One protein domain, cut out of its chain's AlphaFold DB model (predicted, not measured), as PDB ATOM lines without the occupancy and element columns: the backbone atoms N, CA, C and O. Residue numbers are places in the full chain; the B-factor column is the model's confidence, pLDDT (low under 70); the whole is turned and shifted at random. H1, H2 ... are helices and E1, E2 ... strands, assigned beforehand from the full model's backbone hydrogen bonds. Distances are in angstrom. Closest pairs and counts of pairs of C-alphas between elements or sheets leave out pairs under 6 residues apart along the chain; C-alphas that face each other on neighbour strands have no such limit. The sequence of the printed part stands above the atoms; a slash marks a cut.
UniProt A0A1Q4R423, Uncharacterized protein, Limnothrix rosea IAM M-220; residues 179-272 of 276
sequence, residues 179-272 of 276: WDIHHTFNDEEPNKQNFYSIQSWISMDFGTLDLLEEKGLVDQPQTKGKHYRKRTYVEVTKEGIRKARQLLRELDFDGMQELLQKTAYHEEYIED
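This is residues 179 to 272 of the 276 residues of an uncharacterized protein of Limnothrix rosea IAM M-220 (UniProt A0A1Q4R423). A small three-stranded antiparallel sheet forms the middle; H2 and H3 make a helical hairpin to one side of it, with H4 crossing the hairpin's open end, while H1 lies separately near E3. Two long loops, residues 183 to 194 and residues 215 to 232, reach far from the mean of the C-alphas, and residues 250 to 255, at the turn of the helical hairpin, stick out. The 94 printed residues hold three named strands and four named helices, E1 E2 H1 E3 H2 H3 H4 along the chain, of mixed class, with the sheet in the order E1 E2 E3. The whole is only just compact, close to loose, with a radius of gyration of the C-alphas of 14.6 A, and spans 41 by 38 by 22 A.

Find C-alpha 179 at (184.124, 125.268, 197.765), where strand E1 begins and runs to residue 182. Strand E2 takes residues 195 to 201, 18.2 A long. Helix H1 follows at residues 206 to 214, 12.2 A long, and strand E3 at residues 233 to 236. At C-alpha 238, (184.838, 133.973, 186.714), look for the start of helix H2, residues 238 to 251, 20.2 A long. Helix H3 is residues 256 to 262, and helix H4 is residues 264 to 271, ending at C-alpha 271, (185.153, 143.157, 188.974).

Begin with the inner strand E2. The hairpin of E1 and E2 is antiparallel, with N 181 and O 197 2.8 A apart; E2 and E3 are antiparallel too, with N 236 and O 198 2.8 A apart. Residues 218 to 219 pair with residues 235 to 236 of E3, antiparallel. H2 only grazes the sheet with residues 238 to 244; its closest C-alphas to E2 are those of Lys 238 and Ser 197, 6.9 A. H4 only grazes the sheet with residues 265 to 270, the C-alphas of Tyr 269 and Tyr 196 being its closest to E2, 7.5 A. H2 touches H4 with residues 238 to 242 alone, closest at the C-alphas of Lys 238 and Ile 270, 6.0 A, at a steep tilt of 56 degrees, opposite ways. H2 and H3 form a helical hairpin: H2 touches H3 with residues 245 to 249 alone, closest at the C-alphas of Leu 248 and Met 256, 6.9 A, at a steep tilt of 40 degrees, opposite ways. H3 and H4 meet only through their link, and H3 is not on the sheet. H1 is only just on the sheet, with 5 pairs of C-alphas within 10 A, and only grazes it with residues 209 to 213. In H1, H2, H3 and H4 every O i to N i+4 pair is within hydrogen-bond range.

The C-alphas of Lys 226 and Asp 254 are the two farthest apart, 45.1 A. The printed part has no cut. The links E1 to E2 and H1 to E3 are long. Look for low confidence at residues 185 to 188 and 225 to 229, with pLDDT under 70; the mean of the printed part is 85.5.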
ATOM      1  N   TRP A 179     183.221 124.624 196.824       90.62
ATOM      2  CA  TRP A 179     184.124 125.268 197.765       90.62
ATOM      3  C   TRP A 179     185.110 126.144 197.013       90.62
ATOM      4  O   TRP A 179     185.491 125.865 195.872       90.62
ATOM      5  N   ASP A 180     185.526 127.201 197.686       91.44
ATOM      6  CA  ASP A 180     186.480 128.149 197.155       91.44
ATOM      7  C   ASP A 180     187.839 127.499 196.947       91.44
ATOM      8  O   ASP A 180     188.342 126.742 197.786       91.44
ATOM      9  N   ILE A 181     188.444 127.824 195.813       87.69
ATOM     10  CA  ILE A 181     189.816 127.472 195.511       87.69
ATOM     11  C   ILE A 181     190.659 128.735 195.553       87.69
ATOM     12  O   ILE A 181     190.332 129.766 194.958       87.69
ATOM     13  N   HIS A 182     191.771 128.605 196.264       87.12
ATOM     14  CA  HIS A 182     192.736 129.659 196.481       87.12
ATOM     15  C   HIS A 182     194.078 129.261 195.878       87.12
ATOM     16  O   HIS A 182     194.470 128.091 195.912       87.12
ATOM     17  N   HIS A 183     194.805 130.231 195.337       81.25
ATOM     18  CA  HIS A 183     196.179 130.024 194.937       81.25
ATOM     19  C   HIS A 183     197.034 129.782 196.179       81.25
ATOM     20  O   HIS A 183     197.136 130.632 197.061       81.25
ATOM     21  N   THR A 184     197.706 128.637 196.227       70.25
ATOM     22  CA  THR A 184     198.723 128.350 197.242       70.25
ATOM     23  C   THR A 184     200.050 128.974 196.814       70.25
ATOM     24  O   THR A 184     200.961 128.269 196.375       70.25
ATOM     25  N   PHE A 185     200.159 130.300 196.876       60.72
ATOM     26  CA  PHE A 185     201.455 130.968 196.804       60.72
ATOM     27  C   PHE A 185     201.996 131.129 198.232       60.72
ATOM     28  O   PHE A 185     201.324 131.684 199.091       60.72
ATOM     29  N   ASN A 186     203.208 130.623 198.487       54.84
ATOM     30  CA  ASN A 186     203.984 130.855 199.717       54.84
ATOM     31  C   ASN A 186     203.280 130.554 201.061       54.84
ATOM     32  O   ASN A 186     203.421 131.336 201.998       54.84
ATOM     33  N   ASP A 187     202.562 129.432 201.181       59.81
ATOM     34  CA  ASP A 187     201.899 129.008 202.434       59.81
ATOM     35  C   ASP A 187     200.920 130.048 203.026       59.81
ATOM     36  O   ASP A 187     200.605 130.007 204.216       59.81
ATOM     37  N   GLU A 188     200.422 130.983 202.210       67.00
ATOM     38  CA  GLU A 188     199.416 131.943 202.653       67.00
ATOM     39  C   GLU A 188     198.101 131.236 202.990       67.00
ATOM     40  O   GLU A 188     197.609 130.386 202.239       67.00
ATOM     41  N   GLU A 189     197.505 131.612 204.123       75.06
ATOM     42  CA  GLU A 189     196.187 131.111 204.495       75.06
ATOM     43  C   GLU A 189     195.138 131.529 203.443       75.06
ATOM     44  O   GLU A 189     195.207 132.644 202.902       75.06
ATOM     45  N   PRO A 190     194.148 130.661 203.151       75.94
ATOM     46  CA  PRO A 190     193.039 130.979 202.259       75.94
ATOM     47  C   PRO A 190     192.369 132.298 202.641       75.94
ATOM     48  O   PRO A 190     191.884 132.466 203.761       75.94
ATOM     49  N   ASN A 191     192.350 133.253 201.716       76.69
ATOM     50  CA  ASN A 191     191.771 134.567 201.937       76.69
ATOM     51  C   ASN A 191     191.207 135.159 200.634       76.69
ATOM     52  O   ASN A 191     191.323 134.593 199.549       76.69
ATOM     53  N   LYS A 192     190.560 136.322 200.729       79.19
ATOM     54  CA  LYS A 192     189.895 136.939 199.574       79.19
ATOM     55  C   LYS A 192     190.835 137.320 198.422       79.19
ATOM     56  O   LYS A 192     190.382 137.390 197.289       79.19
ATOM     57  N   GLN A 193     192.109 137.599 198.706       77.69
ATOM     58  CA  GLN A 193     193.083 138.083 197.721       77.69
ATOM     59  C   GLN A 193     193.688 136.947 196.896       77.69
ATOM     60  O   GLN A 193     194.145 137.189 195.787       77.69
ATOM     61  N   ASN A 194     193.680 135.718 197.420       79.19
ATOM     62  CA  ASN A 194     194.188 134.544 196.714       79.19
ATOM     63  C   ASN A 194     193.075 133.632 196.168       79.19
ATOM     64  O   ASN A 194     193.389 132.595 195.596       79.19
ATOM     65  N   PHE A 195     191.797 134.004 196.300       85.88
ATOM     66  CA  PHE A 195     190.664 133.311 195.672       85.88
ATOM     67  C   PHE A 195     190.710 133.420 194.139       85.88
ATOM     68  O   PHE A 195     190.930 134.510 193.614       85.88
ATOM     69  N   TYR A 196     190.443 132.322 193.419       84.94
ATOM     70  CA  TYR A 196     190.396 132.361 191.949       84.94
ATOM     71  C   TYR A 196     189.302 131.519 191.281       84.94
ATOM     72  O   TYR A 196     189.083 131.667 190.080       84.94
ATOM     73  N   SER A 197     188.630 130.612 191.993       87.81
ATOM     74  CA  SER A 197     187.599 129.751 191.399       87.81
ATOM     75  C   SER A 197     186.758 129.060 192.471       87.81
ATOM     76  O   SER A 197     187.122 129.045 193.644       87.81
ATOM     77  N   ILE A 198     185.652 128.442 192.059       91.50
ATOM     78  CA  ILE A 198     184.840 127.555 192.899       91.50
ATOM     79  C   ILE A 198     184.887 126.155 192.305       91.50
ATOM     80  O   ILE A 198     184.487 125.953 191.162       91.50
ATOM     81  N   GLN A 199     185.327 125.170 193.079       92.94
ATOM     82  CA  GLN A 199     185.330 123.772 192.657       92.94
ATOM     83  C   GLN A 199     184.126 123.038 193.234       92.94
ATOM     84  O   GLN A 199     183.778 123.212 194.397       92.94
ATOM     85  N   SER A 200     183.499 122.177 192.434       90.50
ATOM     86  CA  SER A 200     182.352 121.380 192.872       90.50
ATOM     87  C   SER A 200     182.416 119.953 192.325       90.50
ATOM     88  O   SER A 200     182.822 119.730 191.182       90.50
ATOM     89  N   TRP A 201     182.031 118.964 193.143       82.94
ATOM     90  CA  TRP A 201     182.006 117.552 192.741       82.94
ATOM     91  C   TRP A 201     180.913 117.289 191.701       82.94
ATOM     92  O   TRP A 201     179.762 117.700 191.853       82.94
ATOM     93  N   ILE A 202     181.250 116.515 190.667       75.88
ATOM     94  CA  ILE A 202     180.299 116.163 189.615       75.88
ATOM     95  C   ILE A 202     179.406 115.013 190.077       75.88
ATOM     96  O   ILE A 202     179.829 113.861 190.161       75.88
ATOM     97  N   SER A 203     178.133 115.331 190.289       75.75
ATOM     98  CA  SER A 203     177.019 114.369 190.358       75.75
ATOM     99  C   SER A 203     175.963 114.625 189.268       75.75
ATOM    100  O   SER A 203     174.855 114.100 189.315       75.75
ATOM    101  N   MET A 204     176.329 115.442 188.281       82.12
ATOM    102  CA  MET A 204     175.457 116.030 187.268       82.12
ATOM    103  C   MET A 204     175.620 115.374 185.891       82.12
ATOM    104  O   MET A 204     176.632 114.737 185.603       82.12
ATOM    105  N   ASP A 205     174.619 115.563 185.026       87.94
ATOM    106  CA  ASP A 205     174.658 115.135 183.620       87.94
ATOM    107  C   ASP A 205     175.822 115.783 182.846       87.94
ATOM    108  O   ASP A 205     175.945 117.010 182.793       87.94
ATOM    109  N   PHE A 206     176.653 114.957 182.205       88.31
ATOM    110  CA  PHE A 206     177.842 115.421 181.486       88.31
ATOM    111  C   PHE A 206     177.519 116.238 180.233       88.31
ATOM    112  O   PHE A 206     178.279 117.146 179.916       88.31
ATOM    113  N   GLY A 207     176.401 115.970 179.548       90.19
ATOM    114  CA  GLY A 207     176.018 116.739 178.362       90.19
ATOM    115  C   GLY A 207     175.723 118.200 178.702       90.19
ATOM    116  O   GLY A 207     176.148 119.113 178.001       90.19
ATOM    117  N   THR A 208     175.058 118.434 179.831       91.38
ATOM    118  CA  THR A 208     174.799 119.792 180.326       91.38
ATOM    119  C   THR A 208     176.086 120.491 180.772       91.38
ATOM    120  O   THR A 208     176.247 121.681 180.507       91.38
ATOM    121  N   LEU A 209     177.014 119.766 181.409       91.88
ATOM    122  CA  LEU A 209     178.324 120.305 181.802       91.88
ATOM    123  C   LEU A 209     179.183 120.680 180.589       91.88
ATOM    124  O   LEU A 209     179.778 121.753 180.589       91.88
ATOM    125  N   ASP A 210     179.179 119.859 179.538       93.12
ATOM    126  CA  ASP A 210     179.899 120.145 178.291       93.12
ATOM    127  C   ASP A 210     179.380 121.433 177.629       93.12
ATOM    128  O   ASP A 210     180.166 122.270 177.192       93.12
ATOM    129  N   LEU A 211     178.060 121.655 177.636       94.75
ATOM    130  CA  LEU A 211     177.463 122.897 177.128       94.75
ATOM    131  C   LEU A 211     177.784 124.127 177.996       94.75
ATOM    132  O   LEU A 211     177.804 125.249 177.489       94.75
ATOM    133  N   LEU A 212     177.983 123.950 179.306       95.62
ATOM    134  CA  LEU A 212     178.427 125.031 180.191       95.62
ATOM    135  C   LEU A 212     179.908 125.368 179.957       95.62
ATOM    136  O   LEU A 212     180.260 126.548 179.977       95.62
ATOM    137  N   GLU A 213     180.746 124.362 179.698       94.56
ATOM    138  CA  GLU A 213     182.164 124.541 179.357       94.56
ATOM    139  C   GLU A 213     182.335 125.210 177.989       94.56
ATOM    140  O   GLU A 213     183.112 126.152 177.862       94.56
ATOM    141  N   GLU A 214     181.537 124.832 176.983       95.06
ATOM    142  CA  GLU A 214     181.516 125.498 175.670       95.06
ATOM    143  C   GLU A 214     181.203 127.000 175.785       95.06
ATOM    144  O   GLU A 214     181.733 127.824 175.040       95.06
ATOM    145  N   LYS A 215     180.365 127.373 176.757       95.44
ATOM    146  CA  LYS A 215     180.024 128.771 177.060       95.44
ATOM    147  C   LYS A 215     181.058 129.480 177.937       95.44
ATOM    148  O   LYS A 215     180.841 130.640 178.280       95.44
ATOM    149  N   GLY A 216     182.134 128.802 178.334       95.06
ATOM    150  CA  GLY A 216     183.172 129.332 179.216       95.06
ATOM    151  C   GLY A 216     182.699 129.601 180.646       95.06
ATOM    152  O   GLY A 216     183.325 130.389 181.348       95.06
ATOM    153  N   LEU A 217     181.586 128.998 181.080       96.25
ATOM    154  CA  LEU A 217     181.013 129.208 182.418       96.25
ATOM    155  C   LEU A 217     181.588 128.240 183.456       96.25
ATOM    156  O   LEU A 217     181.559 128.509 184.654       96.25
ATOM    157  N   VAL A 218     182.095 127.100 183.006       94.88
ATOM    158  CA  VAL A 218     182.798 126.131 183.842       94.88
ATOM    159  C   VAL A 218     184.002 125.602 183.079       94.88
ATOM    160  O   VAL A 218     184.031 125.656 181.855       94.88
ATOM    161  N   ASP A 219     184.959 125.050 183.802       93.00
ATOM    162  CA  ASP A 219     186.075 124.289 183.271       93.00
ATOM    163  C   ASP A 219     186.027 122.857 183.807       93.00
ATOM    164  O   ASP A 219     185.678 122.612 184.967       93.00
ATOM    165  N   GLN A 220     186.424 121.895 182.968       90.94
ATOM    166  CA  GLN A 220     186.613 120.497 183.357       90.94
ATOM    167  C   GLN A 220     188.107 120.126 183.250       90.94
ATOM    168  O   GLN A 220     188.509 119.467 182.291       90.94
ATOM    169  N   PRO A 221     188.986 120.514 184.198       87.06
ATOM    170  CA  PRO A 221     190.440 120.358 184.042       87.06
ATOM    171  C   PRO A 221     190.911 118.928 183.729       87.06
ATOM    172  O   PRO A 221     191.930 118.729 183.077       87.06
ATOM    173  N   GLN A 222     190.157 117.911 184.150       85.69
ATOM    174  CA  GLN A 222     190.472 116.493 183.959       85.69
ATOM    175  C   GLN A 222     190.239 115.993 182.526       85.69
ATOM    176  O   GLN A 222     190.737 114.920 182.174       85.69
ATOM    177  N   THR A 223     189.477 116.732 181.711       80.75
ATOM    178  CA  THR A 223     189.297 116.443 180.279       80.75
ATOM    179  C   THR A 223     190.431 117.039 179.439       80.75
ATOM    180  O   THR A 223     190.623 116.631 178.292       80.75
ATOM    181  N   LYS A 224     191.224 117.954 180.014       77.06
ATOM    182  CA  LYS A 224     192.324 118.660 179.353       77.06
ATOM    183  C   LYS A 224     193.648 117.890 179.548       77.06
ATOM    184  O   LYS A 224     194.025 117.531 180.659       77.06
ATOM    185  N   GLY A 225     194.384 117.630 178.460       69.81
ATOM    186  CA  GLY A 225     195.732 117.024 178.484       69.81
ATOM    187  C   GLY A 225     195.849 115.599 177.909       69.81
ATOM    188  O   GLY A 225     194.888 115.012 177.425       69.81
ATOM    189  N   LYS A 226     197.070 115.030 177.932       63.22
ATOM    190  CA  LYS A 226     197.402 113.725 177.302       63.22
ATOM    191  C   LYS A 226     196.888 112.492 178.063       63.22
ATOM    192  O   LYS A 226     196.912 111.391 177.520       63.22
ATOM    193  N   HIS A 227     196.435 112.661 179.304       62.19
ATOM    194  CA  HIS A 227     195.915 111.583 180.142       62.19
ATOM    195  C   HIS A 227     194.489 111.916 180.565       62.19
ATOM    196  O   HIS A 227     194.281 112.502 181.624       62.19
ATOM    197  N   TYR A 228     193.519 111.538 179.731       66.31
ATOM    198  CA  TYR A 228     192.101 111.666 180.054       66.31
ATOM    199  C   TYR A 228     191.807 110.912 181.357       66.31
ATOM    200  O   TYR A 228     191.941 109.684 181.421       66.31
ATOM    201  N   ARG A 229     191.456 111.645 182.417       69.62
ATOM    202  CA  ARG A 229     191.038 111.070 183.701       69.62
ATOM    203  C   ARG A 229     189.515 111.065 183.781       69.62
ATOM    204  O   ARG A 229     188.833 111.800 183.071       69.62
ATOM    205  N   LYS A 230     188.964 110.216 184.654       80.19
ATOM    206  CA  LYS A 230     187.526 110.227 184.951       80.19
ATOM    207  C   LYS A 230     187.132 111.635 185.419       80.19
ATOM    208  O   LYS A 230     187.801 112.187 186.288       80.19
ATOM    209  N   ARG A 231     186.058 112.187 184.851       82.56
ATOM    210  CA  ARG A 231     185.482 113.474 185.262       82.56
ATOM    211  C   ARG A 231     184.975 113.351 186.698       82.56
ATOM    212  O   ARG A 231     184.155 112.474 186.973       82.56
ATOM    213  N   THR A 232     185.500 114.165 187.609       86.31
ATOM    214  CA  THR A 232     185.172 114.077 189.043       86.31
ATOM    215  C   THR A 232     184.709 115.396 189.643       86.31
ATOM    216  O   THR A 232     183.852 115.381 190.514       86.31
ATOM    217  N   TYR A 233     185.222 116.521 189.168       89.62
ATOM    218  CA  TYR A 233     184.885 117.867 189.624       89.62
ATOM    219  C   TYR A 233     184.824 118.830 188.435       89.62
ATOM    220  O   TYR A 233     185.407 118.547 187.388       89.62
ATOM    221  N   VAL A 234     184.159 119.960 188.614       92.62
ATOM    222  CA  VAL A 234     184.244 121.116 187.715       92.62
ATOM    223  C   VAL A 234     184.707 122.335 188.488       92.62
ATOM    224  O   VAL A 234     184.533 122.399 189.705       92.62
ATOM    225  N   GLU A 235     185.280 123.289 187.773       94.25
ATOM    226  CA  GLU A 235     185.636 124.604 188.291       94.25
ATOM    227  C   GLU A 235     184.710 125.645 187.664       94.25
ATOM    228  O   GLU A 235     184.561 125.694 186.447       94.25
ATOM    229  N   VAL A 236     184.034 126.450 188.477       94.94
ATOM    230  CA  VAL A 236     183.181 127.538 187.999       94.94
ATOM    231  C   VAL A 236     184.082 128.721 187.678       94.94
ATOM    232  O   VAL A 236     184.722 129.280 188.567       94.94
ATOM    233  N   THR A 237     184.131 129.106 186.405       93.31
ATOM    234  CA  THR A 237     184.978 130.214 185.951       93.31
ATOM    235  C   THR A 237     184.462 131.542 186.499       93.31
ATOM    236  O   THR A 237     183.312 131.656 186.927       93.31
ATOM    237  N   LYS A 238     185.264 132.601 186.398       92.44
ATOM    238  CA  LYS A 238     184.838 133.973 186.714       92.44
ATOM    239  C   LYS A 238     183.528 134.381 186.025       92.44
ATOM    240  O   LYS A 238     182.640 134.945 186.668       92.44
ATOM    241  N   GLU A 239     183.369 134.040 184.745       94.06
ATOM    242  CA  GLU A 239     182.120 134.257 183.999       94.06
ATOM    243  C   GLU A 239     180.966 133.413 184.552       94.06
ATOM    244  O   GLU A 239     179.842 133.902 184.698       94.06
ATOM    245  N   GLY A 240     181.240 132.158 184.915       95.50
ATOM    246  CA  GLY A 240     180.289 131.281 185.588       95.50
ATOM    247  C   GLY A 240     179.796 131.841 186.914       95.50
ATOM    248  O   GLY A 240     178.589 131.896 187.136       95.50
ATOM    249  N   ILE A 241     180.707 132.315 187.768       95.06
ATOM    250  CA  ILE A 241     180.404 132.923 189.069       95.06
ATOM    251  C   ILE A 241     179.541 134.172 188.858       95.06
ATOM    252  O   ILE A 241     178.486 134.305 189.485       95.06
ATOM    253  N   ARG A 242     179.923 135.055 187.922       94.81
ATOM    254  CA  ARG A 242     179.131 136.243 187.564       94.81
ATOM    255  C   ARG A 242     177.717 135.854 187.139       94.81
ATOM    256  O   ARG A 242     176.738 136.417 187.637       94.81
ATOM    257  N   LYS A 243     177.590 134.868 186.248       96.19
ATOM    258  CA  LYS A 243     176.292 134.428 185.735       96.19
ATOM    259  C   LYS A 243     175.447 133.723 186.800       96.19
ATOM    260  O   LYS A 243     174.247 133.977 186.861       96.19
ATOM    261  N   ALA A 244     176.045 132.898 187.659       95.31
ATOM    262  CA  ALA A 244     175.366 132.233 188.770       95.31
ATOM    263  C   ALA A 244     174.768 133.252 189.747       95.31
ATOM    264  O   ALA A 244     173.593 133.163 190.103       95.31
ATOM    265  N   ARG A 245     175.554 134.267 190.126       93.25
ATOM    266  CA  ARG A 245     175.113 135.344 191.021       93.25
ATOM    267  C   ARG A 245     173.996 136.176 190.404       93.25
ATOM    268  O   ARG A 245     173.033 136.491 191.097       93.25
ATOM    269  N   GLN A 246     174.077 136.481 189.106       93.81
ATOM    270  CA  GLN A 246     172.978 137.130 188.387       93.81
ATOM    271  C   GLN A 246     171.689 136.296 188.472       93.81
ATOM    272  O   GLN A 246     170.653 136.825 188.863       93.81
ATOM    273  N   LEU A 247     171.759 135.000 188.150       94.44
ATOM    274  CA  LEU A 247     170.595 134.108 188.195       94.44
ATOM    275  C   LEU A 247     169.999 134.018 189.608       94.44
ATOM    276  O   LEU A 247     168.784 134.016 189.762       94.44
ATOM    277  N   LEU A 248     170.841 133.991 190.643       92.25
ATOM    278  CA  LEU A 248     170.384 133.994 192.033       92.25
ATOM    279  C   LEU A 248     169.642 135.276 192.414       92.25
ATOM    280  O   LEU A 248     168.613 135.196 193.080       92.25
ATOM    281  N   ARG A 249     170.119 136.442 191.959       90.94
ATOM    282  CA  ARG A 249     169.421 137.723 192.159       90.94
ATOM    283  C   ARG A 249     168.065 137.749 191.449       90.94
ATOM    284  O   ARG A 249     167.123 138.316 191.986       90.94
ATOM    285  N   GLU A 250     167.966 137.141 190.266       91.88
ATOM    286  CA  GLU A 250     166.724 137.070 189.480       91.88
ATOM    287  C   GLU A 250     165.667 136.134 190.094       91.88
ATOM    288  O   GLU A 250     164.475 136.358 189.895       91.88
ATOM    289  N   LEU A 251     166.083 135.093 190.827       87.75
ATOM    290  CA  LEU A 251     165.181 134.100 191.427       87.75
ATOM    291  C   LEU A 251     164.525 134.551 192.741       87.75
ATOM    292  O   LEU A 251     163.520 133.962 193.125       87.75
ATOM    293  N   ASP A 252     165.090 135.563 193.406       79.88
ATOM    294  CA  ASP A 252     164.549 136.196 194.619       79.88
ATOM    295  C   ASP A 252     164.113 135.205 195.724       79.88
ATOM    296  O   ASP A 252     162.985 135.222 196.212       79.88
ATOM    297  N   PHE A 253     165.012 134.289 196.105       85.19
ATOM    298  CA  PHE A 253     164.771 133.342 197.199       85.19
ATOM    299  C   PHE A 253     165.137 133.915 198.574       85.19
ATOM    300  O   PHE A 253     166.144 134.610 198.733       85.19
ATOM    301  N   ASP A 254     164.389 133.512 199.601       88.38
ATOM    302  CA  ASP A 254     164.726 133.797 200.997       88.38
ATOM    303  C   ASP A 254     166.144 133.297 201.342       88.38
ATOM    304  O   ASP A 254     166.537 132.178 201.007       88.38
ATOM    305  N   GLY A 255     166.939 134.144 202.007       84.62
ATOM    306  CA  GLY A 255     168.336 133.856 202.365       84.62
ATOM    307  C   GLY A 255     169.362 134.097 201.247       84.62
ATOM    308  O   GLY A 255     170.565 134.081 201.514       84.62
ATOM    309  N   MET A 256     168.929 134.399 200.016       89.62
ATOM    310  CA  MET A 256     169.830 134.702 198.896       89.62
ATOM    311  C   MET A 256     170.689 135.943 199.164       89.62
ATOM    312  O   MET A 256     171.901 135.906 198.959       89.62
ATOM    313  N   GLN A 257     170.094 137.023 199.678       86.62
ATOM    314  CA  GLN A 257     170.831 138.253 199.992       86.62
ATOM    315  C   GLN A 257     171.925 138.005 201.039       86.62
ATOM    316  O   GLN A 257     173.052 138.464 200.872       86.62
ATOM    317  N   GLU A 258     171.630 137.219 202.078       91.00
ATOM    318  CA  GLU A 258     172.615 136.852 203.100       91.00
ATOM    319  C   GLU A 258     173.761 136.017 202.514       91.00
ATOM    320  O   GLU A 258     174.925 136.254 202.838       91.00
ATOM    321  N   LEU A 259     173.453 135.062 201.628       88.75
ATOM    322  CA  LEU A 259     174.457 134.260 200.924       88.75
ATOM    323  C   LEU A 259     175.371 135.138 200.055       88.75
ATOM    324  O   LEU A 259     176.596 135.006 200.113       88.75
ATOM    325  N   LEU A 260     174.791 136.050 199.268       88.88
ATOM    326  CA  LEU A 260     175.555 136.939 198.388       88.88
ATOM    327  C   LEU A 260     176.401 137.950 199.171       88.88
ATOM    328  O   LEU A 260     177.495 138.285 198.718       88.88
ATOM    329  N   GLN A 261     175.929 138.401 200.339       88.38
ATOM    330  CA  GLN A 261     176.695 139.255 201.250       88.38
ATOM    331  C   GLN A 261     177.862 138.502 201.899       88.38
ATOM    332  O   GLN A 261     178.971 139.030 201.955       88.38
ATOM    333  N   LYS A 262     177.654 137.252 202.339       86.31
ATOM    334  CA  LYS A 262     178.730 136.404 202.888       86.31
ATOM    335  C   LYS A 262     179.835 136.121 201.869       86.31
ATOM    336  O   LYS A 262     180.985 135.951 202.253       86.31
ATOM    337  N   THR A 263     179.488 136.120 200.586       86.25
ATOM    338  CA  THR A 263     180.398 135.896 199.454       86.25
ATOM    339  C   THR A 263     180.686 137.186 198.676       86.25
ATOM    340  O   THR A 263     180.902 137.155 197.465       86.25
ATOM    341  N   ALA A 264     180.665 138.352 199.337       86.38
ATOM    342  CA  ALA A 264     180.858 139.648 198.674       86.38
ATOM    343  C   ALA A 264     182.210 139.768 197.946       86.38
ATOM    344  O   ALA A 264     182.273 140.379 196.884       86.38
ATOM    345  N   TYR A 265     183.260 139.114 198.449       84.81
ATOM    346  CA  TYR A 265     184.571 139.074 197.790       84.81
ATOM    347  C   TYR A 265     184.552 138.353 196.432       84.81
ATOM    348  O   TYR A 265     185.426 138.605 195.611       84.81
ATOM    349  N   HIS A 266     183.544 137.518 196.139       89.19
ATOM    350  CA  HIS A 266     183.367 136.987 194.783       89.19
ATOM    351  C   HIS A 266     183.019 138.114 193.804       89.19
ATOM    352  O   HIS A 266     183.445 138.054 192.658       89.19
ATOM    353  N   GLU A 267     182.276 139.143 194.234       85.00
ATOM    354  CA  GLU A 267     182.015 140.327 193.403       85.00
ATOM    355  C   GLU A 267     183.304 141.121 193.172       85.00
ATOM    356  O   GLU A 267     183.594 141.463 192.031       85.00
ATOM    357  N   GLU A 268     184.108 141.328 194.226       84.38
ATOM    358  CA  GLU A 268     185.425 141.975 194.116       84.38
ATOM    359  C   GLU A 268     186.300 141.245 193.081       84.38
ATOM    360  O   GLU A 268     186.829 141.869 192.163       84.38
ATOM    361  N   TYR A 269     186.371 139.910 193.156       82.94
ATOM    362  CA  TYR A 269     187.085 139.079 192.184       82.94
ATOM    363  C   TYR A 269     186.504 139.173 190.763       82.94
ATOM    364  O   TYR A 269     187.250 139.182 189.785       82.94
ATOM    365  N   ILE A 270     185.175 139.230 190.621       85.31
ATOM    366  CA  ILE A 270     184.494 139.365 189.327       85.31
ATOM    367  C   ILE A 270     184.825 140.708 188.654       85.31
ATOM    368  O   ILE A 270     184.930 140.751 187.422       85.31
ATOM    369  N   GLU A 271     184.923 141.783 189.436       83.62
ATOM    370  CA  GLU A 271     185.153 143.157 188.974       83.62
ATOM    371  C   GLU A 271     186.631 143.472 188.732       83.62
ATOM    372  O   GLU A 271     186.939 144.310 187.885       83.62
ATOM    373  N   ASP A 272     187.540 142.790 189.432       75.75
ATOM    374  CA  ASP A 272     188.979 142.964 189.257       75.75
ATOM    375  C   ASP A 272     189.394 142.632 187.812       75.75
ATOM    376  O   ASP A 272     189.226 141.511 187.347       75.75
TER     377      ASP A 272